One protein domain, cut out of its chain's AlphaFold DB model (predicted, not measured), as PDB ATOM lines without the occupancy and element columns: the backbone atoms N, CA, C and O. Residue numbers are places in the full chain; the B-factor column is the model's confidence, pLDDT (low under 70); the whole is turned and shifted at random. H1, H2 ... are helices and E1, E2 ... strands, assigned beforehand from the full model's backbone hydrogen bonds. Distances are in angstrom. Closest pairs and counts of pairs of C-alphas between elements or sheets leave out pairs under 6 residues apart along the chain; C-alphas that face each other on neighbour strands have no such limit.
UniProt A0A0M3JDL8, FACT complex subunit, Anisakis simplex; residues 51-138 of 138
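AT A GLANCE: This is residues 51 to 138 of the 138 residues of the protein "FACT complex subunit" of Anisakis simplex (UniProt A0A0M3JDL8). A small antiparallel sheet, E1 E2 E3, and a long strand hairpin, E4 and E5, spread from the E3 to E4 link as the limbs of a V, with the short helix H1 on the small sheet. The hairpin's tip, residues 102 to 107, sticks out, and beyond the V's point residues 114 to 138 make a long loop that folds back toward E5. The 88 printed residues hold one named helix and then five strands, mostly strand by class, with under half of the residues in named elements. The whole is only just loose, close to compact, with a radius of gyration of the C-alphas of 14.7 A and spans of 40 by 40 by 22 A.

IN THESE COORDINATES: E1 is residues 71 to 73, E2 78 to 83 at 15.1 A and E3 86 to 91 at 16.2 A. E4, residues 95 to 103, measures 24.0 A, and E5, residues 106 to 113, 22.8 A. H1, residues 63 to 66, begins at C-alpha 63 (-13.395, 54.550, -27.269); E5 ends at C-alpha 113 (-22.867, 30.391, -28.828).

HOW THE PARTS SIT: E1 E2 E3 form a meander, each strand the antiparallel neighbour of the one before. N 73 and O 78 are 2.8 A apart, and N 81 and O 88 2.9 A, within hydrogen-bond range. H1 is on this sheet at a height of 7.8 A, only just over none of its strands, with 2 of its 4 C-alphas falling on E2; its closest C-alphas to E1 are Val 65 and Tyr 71, 6.3 A. H1 is too short for an O i to N i+4 pair; its one O i to N i+3 pair is within range. E3 and E4 meet only through their link. E4 and E5 form an antiparallel hairpin at 165 degrees, with N 101 and O 108 2.9 A apart. E2 and E5 are apart.

THE WHOLE: The C-alphas of Gly 104 and Pro 128, the two farthest apart, are 42.2 A apart. The printed part has no cut, and the links between named elements are tight. Residues 119 to 126 have pLDDT under 70.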
ATOM      1  N   VAL A  51      -8.785  31.845 -31.427       88.25
ATOM      2  CA  VAL A  51      -8.272  32.740 -30.388       88.25
ATOM      3  C   VAL A  51      -8.419  34.178 -30.868       88.25
ATOM      4  O   VAL A  51      -7.750  34.561 -31.824       88.25
ATOM      5  N   SER A  52      -9.237  34.973 -30.172       90.88
ATOM      6  CA  SER A  52      -9.438  36.400 -30.460       90.88
ATOM      7  C   SER A  52      -8.142  37.206 -30.360       90.88
ATOM      8  O   SER A  52      -7.683  37.792 -31.334       90.88
ATOM      9  N   TYR A  53      -7.497  37.185 -29.190       94.31
ATOM     10  CA  TYR A  53      -6.280  37.954 -28.930       94.31
ATOM     11  C   TYR A  53      -5.260  37.087 -28.197       94.31
ATOM     12  O   TYR A  53      -5.582  36.414 -27.223       94.31
ATOM     13  N   LYS A  54      -4.011  37.098 -28.674       90.31
ATOM     14  CA  LYS A  54      -2.901  36.359 -28.041       90.31
ATOM     15  C   LYS A  54      -2.241  37.130 -26.895       90.31
ATOM     16  O   LYS A  54      -1.552  36.529 -26.081       90.31
ATOM     17  N   SER A  55      -2.401  38.448 -26.877       93.00
ATOM     18  CA  SER A  55      -1.845  39.348 -25.872       93.00
ATOM     19  C   SER A  55      -2.754  40.561 -25.717       93.00
ATOM     20  O   SER A  55      -3.468  40.932 -26.651       93.00
ATOM     21  N   TYR A  56      -2.695  41.192 -24.545       90.75
ATOM     22  CA  TYR A  56      -3.473  42.394 -24.242       90.75
ATOM     23  C   TYR A  56      -3.115  43.580 -25.151       90.75
ATOM     24  O   TYR A  56      -3.968  44.385 -25.486       90.75
ATOM     25  N   GLU A  57      -1.878  43.659 -25.640       93.94
ATOM     26  CA  GLU A  57      -1.441  44.713 -26.571       93.94
ATOM     27  C   GLU A  57      -2.226  44.738 -27.887       93.94
ATOM     28  O   GLU A  57      -2.304  45.777 -28.537       93.94
ATOM     29  N   LYS A  58      -2.777  43.587 -28.290       92.81
ATOM     30  CA  LYS A  58      -3.604  43.457 -29.494       92.81
ATOM     31  C   LYS A  58      -5.078  43.731 -29.229       92.81
ATOM     32  O   LYS A  58      -5.845  43.751 -30.186       92.81
ATOM     33  N   PHE A  59      -5.458  43.878 -27.963       95.19
ATOM     34  CA  PHE A  59      -6.820  44.204 -27.592       95.19
ATOM     35  C   PHE A  59      -7.143  45.634 -28.058       95.19
ATOM     36  O   PHE A  59      -6.324  46.534 -27.838       95.19
ATOM     37  N   PRO A  60      -8.300  45.842 -28.705       94.94
ATOM     38  CA  PRO A  60      -8.798  47.150 -29.109       94.94
ATOM     39  C   PRO A  60      -8.747  48.185 -27.975       94.94
ATOM     40  O   PRO A  60      -9.126  47.897 -26.841       94.94
ATOM     41  N   LYS A  61      -8.269  49.390 -28.298       93.94
ATOM     42  CA  LYS A  61      -8.236  50.588 -27.436       93.94
ATOM     43  C   LYS A  61      -9.194  51.671 -27.942       93.94
ATOM     44  O   LYS A  61      -8.968  52.868 -27.777       93.94
ATOM     45  N   GLU A  62     -10.208  51.237 -28.671       95.06
ATOM     46  CA  GLU A  62     -11.213  52.070 -29.294       95.06
ATOM     47  C   GLU A  62     -12.152  52.632 -28.210       95.06
ATOM     48  O   GLU A  62     -12.534  51.897 -27.293       95.06
ATOM     49  N   PRO A  63     -12.564  53.912 -28.293       95.44
ATOM     50  CA  PRO A  63     -13.395  54.550 -27.269       95.44
ATOM     51  C   PRO A  63     -14.712  53.823 -26.979       95.44
ATOM     52  O   PRO A  63     -15.265  53.947 -25.890       95.44
ATOM     53  N   GLU A  64     -15.251  53.094 -27.952       94.94
ATOM     54  CA  GLU A  64     -16.436  52.256 -27.815       94.94
ATOM     55  C   GLU A  64     -16.224  51.153 -26.778       94.94
ATOM     56  O   GLU A  64     -17.115  50.903 -25.970       94.94
ATOM     57  N   VAL A  65     -15.041  50.539 -26.759       95.62
ATOM     58  CA  VAL A  65     -14.694  49.479 -25.809       95.62
ATOM     59  C   VAL A  65     -14.563  50.049 -24.399       95.62
ATOM     60  O   VAL A  65     -15.122  49.485 -23.459       95.62
ATOM     61  N   ASP A  66     -13.918  51.211 -24.263       94.50
ATOM     62  CA  ASP A  66     -13.762  51.908 -22.977       94.50
ATOM     63  C   ASP A  66     -15.104  52.390 -22.406       94.50
ATOM     64  O   ASP A  66     -15.321  52.375 -21.195       94.50
ATOM     65  N   LYS A  67     -16.038  52.786 -23.279       96.50
ATOM     66  CA  LYS A  67     -17.409  53.174 -22.909       96.50
ATOM     67  C   LYS A  67     -18.338  51.983 -22.676       96.50
ATOM     68  O   LYS A  67     -19.521  52.201 -22.427       96.50
ATOM     69  N   LEU A  68     -17.825  50.752 -22.749       95.81
ATOM     70  CA  LEU A  68     -18.599  49.518 -22.608       95.81
ATOM     71  C   LEU A  68     -19.719  49.378 -23.655       95.81
ATOM     72  O   LEU A  68     -20.754  48.772 -23.388       95.81
ATOM     73  N   ASN A  69     -19.507  49.901 -24.862       96.06
ATOM     74  CA  ASN A  69     -20.362  49.630 -26.012       96.06
ATOM     75  C   ASN A  69     -19.951  48.312 -26.685       96.06
ATOM     76  O   ASN A  69     -18.802  47.876 -26.610       96.06
ATOM     77  N   ILE A  70     -20.892  47.690 -27.401       95.31
ATOM     78  CA  ILE A  70     -20.589  46.529 -28.244       95.31
ATOM     79  C   ILE A  70     -19.653  46.970 -29.376       95.31
ATOM     80  O   ILE A  70     -19.978  47.891 -30.126       95.31
ATOM     81  N   TYR A  71     -18.518  46.285 -29.522       97.38
ATOM     82  CA  TYR A  71     -17.529  46.562 -30.565       97.38
ATOM     83  C   TYR A  71     -17.268  45.326 -31.432       97.38
ATOM     84  O   TYR A  71     -17.237  44.200 -30.936       97.38
ATOM     85  N   VAL A  72     -17.071  45.529 -32.736       96.62
ATOM     86  CA  VAL A  72     -16.783  44.457 -33.698       96.62
ATOM     87  C   VAL A  72     -15.389  44.669 -34.275       96.62
ATOM     88  O   VAL A  72     -15.200  45.500 -35.164       96.62
ATOM     89  N   ASP A  73     -14.426  43.870 -33.818       96.06
ATOM     90  CA  ASP A  73     -13.086  43.831 -34.395       96.06
ATOM     91  C   ASP A  73     -13.060  42.872 -35.593       96.06
ATOM     92  O   ASP A  73     -12.946  41.648 -35.463       96.06
ATOM     93  N   ARG A  74     -13.133  43.450 -36.793       94.06
ATOM     94  CA  ARG A  74     -13.062  42.709 -38.061       94.06
ATOM     95  C   ARG A  74     -11.667  42.170 -38.374       94.06
ATOM     96  O   ARG A  74     -11.543  41.280 -39.204       94.06
ATOM     97  N   ARG A  75     -10.613  42.718 -37.767       92.12
ATOM     98  CA  ARG A  75      -9.231  42.288 -38.018       92.12
ATOM     99  C   ARG A  75      -8.925  40.974 -37.308       92.12
ATOM    100  O   ARG A  75      -8.155  40.172 -37.833       92.12
ATOM    101  N   HIS A  76      -9.516  40.772 -36.133       93.19
ATOM    102  CA  HIS A  76      -9.337  39.575 -35.309       93.19
ATOM    103  C   HIS A  76     -10.582  38.687 -35.255       93.19
ATOM    104  O   HIS A  76     -10.669  37.821 -34.381       93.19
ATOM    105  N   ASP A  77     -11.545  38.899 -36.160       94.38
ATOM    106  CA  ASP A  77     -12.758  38.087 -36.260       94.38
ATOM    107  C   ASP A  77     -13.434  37.908 -34.884       94.38
ATOM    108  O   ASP A  77     -13.752  36.797 -34.449       94.38
ATOM    109  N   SER A  78     -13.588  39.009 -34.140       95.75
ATOM    110  CA  SER A  78     -14.037  38.984 -32.744       95.75
ATOM    111  C   SER A  78     -15.026  40.099 -32.433       95.75
ATOM    112  O   SER A  78     -14.893  41.223 -32.907       95.75
ATOM    113  N   ILE A  79     -16.007  39.793 -31.587       96.62
ATOM    114  CA  ILE A  79     -16.892  40.790 -30.978       96.62
ATOM    115  C   ILE A  79     -16.465  41.021 -29.532       96.62
ATOM    116  O   ILE A  79     -16.016  40.092 -28.863       96.62
ATOM    117  N   ILE A  80     -16.598  42.246 -29.043       97.31
ATOM    118  CA  ILE A  80     -16.327  42.607 -27.655       97.31
ATOM    119  C   ILE A  80     -17.650  43.010 -27.026       97.31
ATOM    120  O   ILE A  80     -18.321  43.925 -27.509       97.31
ATOM    121  N   LEU A  81     -18.027  42.289 -25.973       96.69
ATOM    122  CA  LEU A  81     -19.281  42.476 -25.258       96.69
ATOM    123  C   LEU A  81     -19.008  42.920 -23.820       96.69
ATOM    124  O   LEU A  81     -18.141  42.339 -23.163       96.69
ATOM    125  N   PRO A  82     -19.754  43.903 -23.298       96.50
ATOM    126  CA  PRO A  82     -19.669  44.282 -21.896       96.50
ATOM    127  C   PRO A  82     -20.351  43.222 -21.018       96.50
ATOM    128  O   PRO A  82     -21.564  43.035 -21.070       96.50
ATOM    129  N   VAL A  83     -19.581  42.534 -20.176       95.69
ATOM    130  CA  VAL A  83     -20.086  41.566 -19.193       95.69
ATOM    131  C   VAL A  83     -19.782  42.105 -17.801       95.69
ATOM    132  O   VAL A  83     -18.626  42.155 -17.392       95.69
ATOM    133  N   PHE A  84     -20.816  42.552 -17.084       94.19
ATOM    134  CA  PHE A  84     -20.707  43.109 -15.725       94.19
ATOM    135  C   PHE A  84     -19.606  44.180 -15.564       94.19
ATOM    136  O   PHE A  84     -18.860  44.178 -14.590       94.19
ATOM    137  N   GLY A  85     -19.497  45.097 -16.531       94.00
ATOM    138  CA  GLY A  85     -18.516  46.189 -16.500       94.00
ATOM    139  C   GLY A  85     -17.133  45.834 -17.052       94.00
ATOM    140  O   GLY A  85     -16.231  46.663 -16.998       94.00
ATOM    141  N   VAL A  86     -16.959  44.627 -17.599       95.75
ATOM    142  CA  VAL A  86     -15.701  44.179 -18.206       95.75
ATOM    143  C   VAL A  86     -15.905  43.944 -19.706       95.75
ATOM    144  O   VAL A  86     -16.836  43.229 -20.078       95.75
ATOM    145  N   PRO A  87     -15.059  44.499 -20.590       96.69
ATOM    146  CA  PRO A  87     -15.127  44.213 -22.018       96.69
ATOM    147  C   PRO A  87     -14.544  42.821 -22.303       96.69
ATOM    148  O   PRO A  87     -13.338  42.595 -22.189       96.69
ATOM    149  N   VAL A  88     -15.402  41.870 -22.673       96.44
ATOM    150  CA  VAL A  88     -15.032  40.465 -22.894       96.44
ATOM    151  C   VAL A  88     -15.061  40.135 -24.389       96.44
ATOM    152  O   VAL A  88     -16.095  40.314 -25.037       96.44
ATOM    153  N   PRO A  89     -13.951  39.636 -24.963       96.31
ATOM    154  CA  PRO A  89     -13.897  39.269 -26.368       96.31
ATOM    155  C   PRO A  89     -14.419  37.851 -26.631       96.31
ATOM    156  O   PRO A  89     -14.067  36.901 -25.932       96.31
ATOM    157  N   PHE A  90     -15.182  37.698 -27.710       95.88
ATOM    158  CA  PHE A  90     -15.674  36.425 -28.226       95.88
ATOM    159  C   PHE A  90     -15.325  36.290 -29.711       95.88
ATOM    160  O   PHE A  90     -15.710  37.124 -30.531       95.88
ATOM    161  N   HIS A  91     -14.612  35.223 -30.075       94.94
ATOM    162  CA  HIS A  91     -14.277  34.937 -31.470       94.94
ATOM    163  C   HIS A  91     -15.523  34.476 -32.242       94.94
ATOM    164  O   HIS A  91     -16.293  33.649 -31.742       94.94
ATOM    165  N   ILE A  92     -15.701  34.923 -33.490       93.62
ATOM    166  CA  ILE A  92     -16.892  34.597 -34.298       93.62
ATOM    167  C   ILE A  92     -17.078  33.092 -34.508       93.62
ATOM    168  O   ILE A  92     -18.200  32.623 -34.649       93.62
ATOM    169  N   SER A  93     -15.995  32.306 -34.487       89.56
ATOM    170  CA  SER A  93     -16.083  30.846 -34.638       89.56
ATOM    171  C   SER A  93     -16.801  30.155 -33.480       89.56
ATOM    172  O   SER A  93     -17.066  28.962 -33.579       89.56
ATOM    173  N   MET A  94     -17.009  30.852 -32.358       88.56
ATOM    174  CA  MET A  94     -17.764  30.362 -31.207       88.56
ATOM    175  C   MET A  94     -19.211  30.855 -31.219       88.56
ATOM    176  O   MET A  94     -19.979  30.475 -30.344       88.56
ATOM    177  N   ILE A  95     -19.609  31.683 -32.185       92.25
ATOM    178  CA  ILE A  95     -20.962  32.228 -32.286       92.25
ATOM    179  C   ILE A  95     -21.742  31.395 -33.295       92.25
ATOM    180  O   ILE A  95     -21.311  31.175 -34.424       92.25
ATOM    181  N   LYS A  96     -22.917  30.923 -32.882       92.00
ATOM    182  CA  LYS A  96     -23.842  30.180 -33.734       92.00
ATOM    183  C   LYS A  96     -24.698  31.129 -34.570       92.00
ATOM    184  O   LYS A  96     -24.807  30.942 -35.776       92.00
ATOM    185  N   ASN A  97     -25.345  32.097 -33.926       93.81
ATOM    186  CA  ASN A  97     -26.142  33.136 -34.576       93.81
ATOM    187  C   ASN A  97     -26.448  34.275 -33.594       93.81
ATOM    188  O   ASN A  97     -26.217  34.155 -32.390       93.81
ATOM    189  N   THR A  98     -27.011  35.351 -34.129       95.88
ATOM    190  CA  THR A  98     -27.533  36.483 -33.365       95.88
ATOM    191  C   THR A  98     -28.968  36.762 -33.790       95.88
ATOM    192  O   THR A  98     -29.277  36.701 -34.980       95.88
ATOM    193  N   SER A  99     -29.838  37.096 -32.842       96.50
ATOM    194  CA  SER A  99     -31.220  37.502 -33.108       96.50
ATOM    195  C   SER A  99     -31.517  38.825 -32.421       96.50
ATOM    196  O   SER A  99     -31.173  38.997 -31.253       96.50
ATOM    197  N   GLN A 100     -32.179  39.728 -33.134       96.31
ATOM    198  CA  GLN A 100     -32.615  41.018 -32.616       96.31
ATOM    199  C   GLN A 100     -34.140  41.028 -32.496       96.31
ATOM    200  O   GLN A 100     -34.829  40.560 -33.403       96.31
ATOM    201  N   SER A 101     -34.652  41.575 -31.398       96.31
ATOM    202  CA  SER A 101     -36.070  41.882 -31.207       96.31
ATOM    203  C   SER A 101     -36.216  43.331 -30.762       96.31
ATOM    204  O   SER A 101     -35.370  43.837 -30.026       96.31
ATOM    205  N   ILE A 102     -37.272  43.996 -31.214       96.50
ATOM    206  CA  ILE A 102     -37.570  45.386 -30.871       96.50
ATOM    207  C   ILE A 102     -38.932  45.391 -30.178       96.50
ATOM    208  O   ILE A 102     -39.925  44.968 -30.767       96.50
ATOM    209  N   GLU A 103     -38.968  45.854 -28.932       93.81
ATOM    210  CA  GLU A 103     -40.172  45.956 -28.107       93.81
ATOM    211  C   GLU A 103     -40.347  47.407 -27.651       93.81
ATOM    212  O   GLU A 103     -39.766  47.848 -26.658       93.81
ATOM    213  N   GLY A 104     -41.137  48.168 -28.414       93.56
ATOM    214  CA  GLY A 104     -41.310  49.603 -28.184       93.56
ATOM    215  C   GLY A 104     -39.977  50.343 -28.306       93.56
ATOM    216  O   GLY A 104     -39.350  50.312 -29.363       93.56
ATOM    217  N   ASP A 105     -39.545  50.963 -27.208       94.94
ATOM    218  CA  ASP A 105     -38.298  51.735 -27.134       94.94
ATOM    219  C   ASP A 105     -37.065  50.876 -26.803       94.94
ATOM    220  O   ASP A 105     -35.932  51.362 -26.845       94.94
ATOM    221  N   PHE A 106     -37.257  49.595 -26.473       94.75
ATOM    222  CA  PHE A 106     -36.174  48.689 -26.102       94.75
ATOM    223  C   PHE A 106     -35.807  47.756 -27.254       94.75
ATOM    224  O   PHE A 106     -36.659  47.236 -27.974       94.75
ATOM    225  N   THR A 107     -34.508  47.508 -27.413       94.62
ATOM    226  CA  THR A 107     -33.982  46.517 -28.355       94.62
ATOM    227  C   THR A 107     -33.255  45.427 -27.587       94.62
ATOM    228  O   THR A 107     -32.325  45.703 -26.830       94.62
ATOM    229  N   TYR A 108     -33.647  44.182 -27.829       95.81
ATOM    230  CA  TYR A 108     -32.989  42.997 -27.305       95.81
ATOM    231  C   TYR A 108     -32.100  42.389 -28.381       95.81
ATOM    232  O   TYR A 108     -32.550  42.118 -29.496       95.81
ATOM    233  N   LEU A 109     -30.841  42.135 -28.035       95.75
ATOM    234  CA  LEU A 109     -29.907  41.376 -28.855       95.75
ATOM    235  C   LEU A 109     -29.564  40.090 -28.110       95.75
ATOM    236  O   LEU A 109     -29.010  40.150 -27.021       95.75
ATOM    237  N   ARG A 110     -29.872  38.944 -28.716       96.62
ATOM    238  CA  ARG A 110     -29.478  37.627 -28.213       96.62
ATOM    239  C   ARG A 110     -28.369  37.059 -29.075       96.62
ATOM    240  O   ARG A 110     -28.492  37.016 -30.302       96.62
ATOM    241  N   ILE A 111     -27.322  36.567 -28.433       96.44
ATOM    242  CA  ILE A 111     -26.162  35.961 -29.080       96.44
ATOM    243  C   ILE A 111     -26.102  34.509 -28.637       96.44
ATOM    244  O   ILE A 111     -25.863  34.217 -27.472       96.44
ATOM    245  N   ASN A 112     -26.320  33.581 -29.565       95.81
ATOM    246  CA  ASN A 112     -26.232  32.153 -29.285       95.81
ATOM    247  C   ASN A 112     -24.825  31.659 -29.617       95.81
ATOM    248  O   ASN A 112     -24.327  31.881 -30.722       95.81
ATOM    249  N   PHE A 113     -24.211  30.932 -28.694       93.94
ATOM    250  CA  PHE A 113     -22.867  30.391 -28.828       93.94
ATOM    251  C   PHE A 113     -22.880  28.911 -29.216       93.94
ATOM    252  O   PHE A 113     -23.861  28.174 -29.075       93.94
ATOM    253  N   MET A 114     -21.753  28.465 -29.751       90.00
ATOM    254  CA  MET A 114     -21.465  27.064 -29.984       90.00
ATOM    255  C   MET A 114     -21.085  26.400 -28.659       90.00
ATOM    256  O   MET A 114     -20.182  26.850 -27.963       90.00
ATOM    257  N   HIS A 115     -21.752  25.297 -28.337       87.94
ATOM    258  CA  HIS A 115     -21.470  24.472 -27.167       87.94
ATOM    259  C   HIS A 115     -21.678  22.997 -27.541       87.94
ATOM    260  O   HIS A 115     -22.378  22.712 -28.523       87.94
ATOM    261  N   PRO A 116     -21.114  22.035 -26.789       85.75
ATOM    262  CA  PRO A 116     -21.404  20.622 -26.999       85.75
ATOM    263  C   PRO A 116     -22.919  20.368 -27.033       85.75
ATOM    264  O   PRO A 116     -23.660  20.839 -26.169       85.75
ATOM    265  N   GLY A 117     -23.394  19.687 -28.079       79.50
ATOM    266  CA  GLY A 117     -24.821  19.434 -28.315       79.50
ATOM    267  C   GLY A 117     -25.590  20.554 -29.034       79.50
ATOM    268  O   GLY A 117     -26.748  20.349 -29.386       79.50
ATOM    269  N   SER A 118     -24.984  21.718 -29.315       76.62
ATOM    270  CA  SER A 118     -25.671  22.813 -30.028       76.62
ATOM    271  C   SER A 118     -25.794  22.598 -31.544       76.62
ATOM    272  O   SER A 118     -26.632  23.239 -32.193       76.62
ATOM    273  N   GLN A 119     -24.978  21.703 -32.111       67.06
ATOM    274  CA  GLN A 119     -25.036  21.261 -33.503       67.06
ATOM    275  C   GLN A 119     -25.528  19.814 -33.554       67.06
ATOM    276  O   GLN A 119     -24.806  18.887 -33.200       67.06
ATOM    277  N   ILE A 120     -26.764  19.625 -34.009       60.38
ATOM    278  CA  ILE A 120     -27.316  18.309 -34.331       60.38
ATOM    279  C   ILE A 120     -27.047  18.070 -35.826       60.38
ATOM    280  O   ILE A 120     -27.481  18.864 -36.657       60.38
ATOM    281  N   GLY A 121     -26.319  17.003 -36.177       59.84
ATOM    282  CA  GLY A 121     -26.276  16.472 -37.552       59.84
ATOM    283  C   GLY A 121     -25.181  16.969 -38.514       59.84
ATOM    284  O   GLY A 121     -25.241  16.629 -39.692       59.84
ATOM    285  N   LYS A 122     -24.172  17.728 -38.072       54.94
ATOM    286  CA  LYS A 122     -22.945  17.999 -38.856       54.94
ATOM    287  C   LYS A 122     -21.726  17.684 -38.007       54.94
ATOM    288  O   LYS A 122     -21.807  17.885 -36.797       54.94
ATOM    289  N   ASP A 123     -20.658  17.187 -38.643       54.34
ATOM    290  CA  ASP A 123     -19.379  16.820 -38.020       54.34
ATOM    291  C   ASP A 123     -19.093  17.717 -36.823       54.34
ATOM    292  O   ASP A 123     -18.882  18.924 -36.972       54.34
ATOM    293  N   SER A 124     -19.194  17.125 -35.632       57.53
ATOM    294  CA  SER A 124     -19.089  17.832 -34.366       57.53
ATOM    295  C   SER A 124     -17.844  18.701 -34.408       57.53
ATOM    296  O   SER A 124     -16.738  18.162 -34.544       57.53
ATOM    297  N   GLN A 125     -18.003  20.026 -34.300       60.66
ATOM    298  CA  GLN A 125     -16.854  20.882 -34.063       60.66
ATOM    299  C   GLN A 125     -16.140  20.290 -32.848       60.66
ATOM    300  O   GLN A 125     -16.739  20.129 -31.786       60.66
ATOM    301  N   GLN A 126     -14.908  19.825 -33.048       65.81
ATOM    302  CA  GLN A 126     -14.200  19.089 -32.013       65.81
ATOM    303  C   GLN A 126     -13.794  20.097 -30.942       65.81
ATOM    304  O   GLN A 126     -12.779  20.785 -31.065       65.81
ATOM    305  N   PHE A 127     -14.641  20.225 -29.925       75.00
ATOM    306  CA  PHE A 127     -14.334  20.996 -28.738       75.00
ATOM    307  C   PHE A 127     -13.153  20.309 -28.048       75.00
ATOM    308  O   PHE A 127     -13.258  19.124 -27.728       75.00
ATOM    309  N   PRO A 128     -12.025  21.006 -27.827       77.25
ATOM    310  CA  PRO A 128     -10.842  20.392 -27.225       77.25
ATOM    311  C   PRO A 128     -11.125  19.856 -25.815       77.25
ATOM    312  O   PRO A 128     -10.498  18.890 -25.388       77.25
ATOM    313  N   HIS A 129     -12.105  20.439 -25.117       83.75
ATOM    314  CA  HIS A 129     -12.512  20.039 -23.773       83.75
ATOM    315  C   HIS A 129     -14.041  19.898 -23.679       83.75
ATOM    316  O   HIS A 129     -14.720  20.806 -23.203       83.75
ATOM    317  N   PRO A 130     -14.635  18.782 -24.135       80.56
ATOM    318  CA  PRO A 130     -16.093  18.642 -24.223       80.56
ATOM    319  C   PRO A 130     -16.810  18.648 -22.861       80.56
ATOM    320  O   PRO A 130     -18.003  18.918 -22.818       80.56
ATOM    321  N   LEU A 131     -16.096  18.372 -21.763       85.31
ATOM    322  CA  LEU A 131     -16.632  18.369 -20.395       85.31
ATOM    323  C   LEU A 131     -16.518  19.727 -19.679       85.31
ATOM    324  O   LEU A 131     -16.939  19.848 -18.533       85.31
ATOM    325  N   SER A 132     -15.922  20.738 -20.315       90.06
ATOM    326  CA  SER A 132     -15.871  22.088 -19.752       90.06
ATOM    327  C   SER A 132     -17.257  22.732 -19.719       90.06
ATOM    328  O   SER A 132     -18.163  22.347 -20.454       90.06
ATOM    329  N   THR A 133     -17.419  23.755 -18.885       91.56
ATOM    330  CA  THR A 133     -18.607  24.610 -18.913       91.56
ATOM    331  C   THR A 133     -18.522  25.568 -20.099       91.56
ATOM    332  O   THR A 133     -17.495  26.211 -20.308       91.56
ATOM    333  N   TYR A 134     -19.608  25.670 -20.864       91.81
ATOM    334  CA  TYR A 134     -19.715  26.547 -22.030       91.81
ATOM    335  C   TYR A 134     -20.829  27.569 -21.830       91.81
ATOM    336  O   TYR A 134     -21.865  27.266 -21.237       91.81
ATOM    337  N   VAL A 135     -20.630  28.766 -22.379       93.12
ATOM    338  CA  VAL A 135     -21.696  29.763 -22.510       93.12
ATOM    339  C   VAL A 135     -22.643  29.301 -23.615       93.12
ATOM    340  O   VAL A 135     -22.194  28.906 -24.690       93.12
ATOM    341  N   LYS A 136     -23.951  29.323 -23.347       93.19
ATOM    342  CA  LYS A 136     -24.982  28.960 -24.327       93.19
ATOM    343  C   LYS A 136     -25.480  30.179 -25.092       93.19
ATOM    344  O   LYS A 136     -25.506  30.165 -26.319       93.19
ATOM    345  N   GLU A 137     -25.884  31.210 -24.365       94.75
ATOM    346  CA  GLU A 137     -26.427  32.445 -24.915       94.75
ATOM    347  C   GLU A 137     -26.185  33.614 -23.961       94.75
ATOM    348  O   GLU A 137     -26.038  33.395 -22.755       94.75
ATOM    349  N   LEU A 138     -26.129  34.816 -24.532       93.62
ATOM    350  CA  LEU A 138     -26.162  36.107 -23.847       93.62
ATOM    351  C   LEU A 138     -27.299  36.948 -24.425       93.62
ATOM    352  O   LEU A 138     -27.555  36.802 -25.648       93.62
TER     353      LEU A 138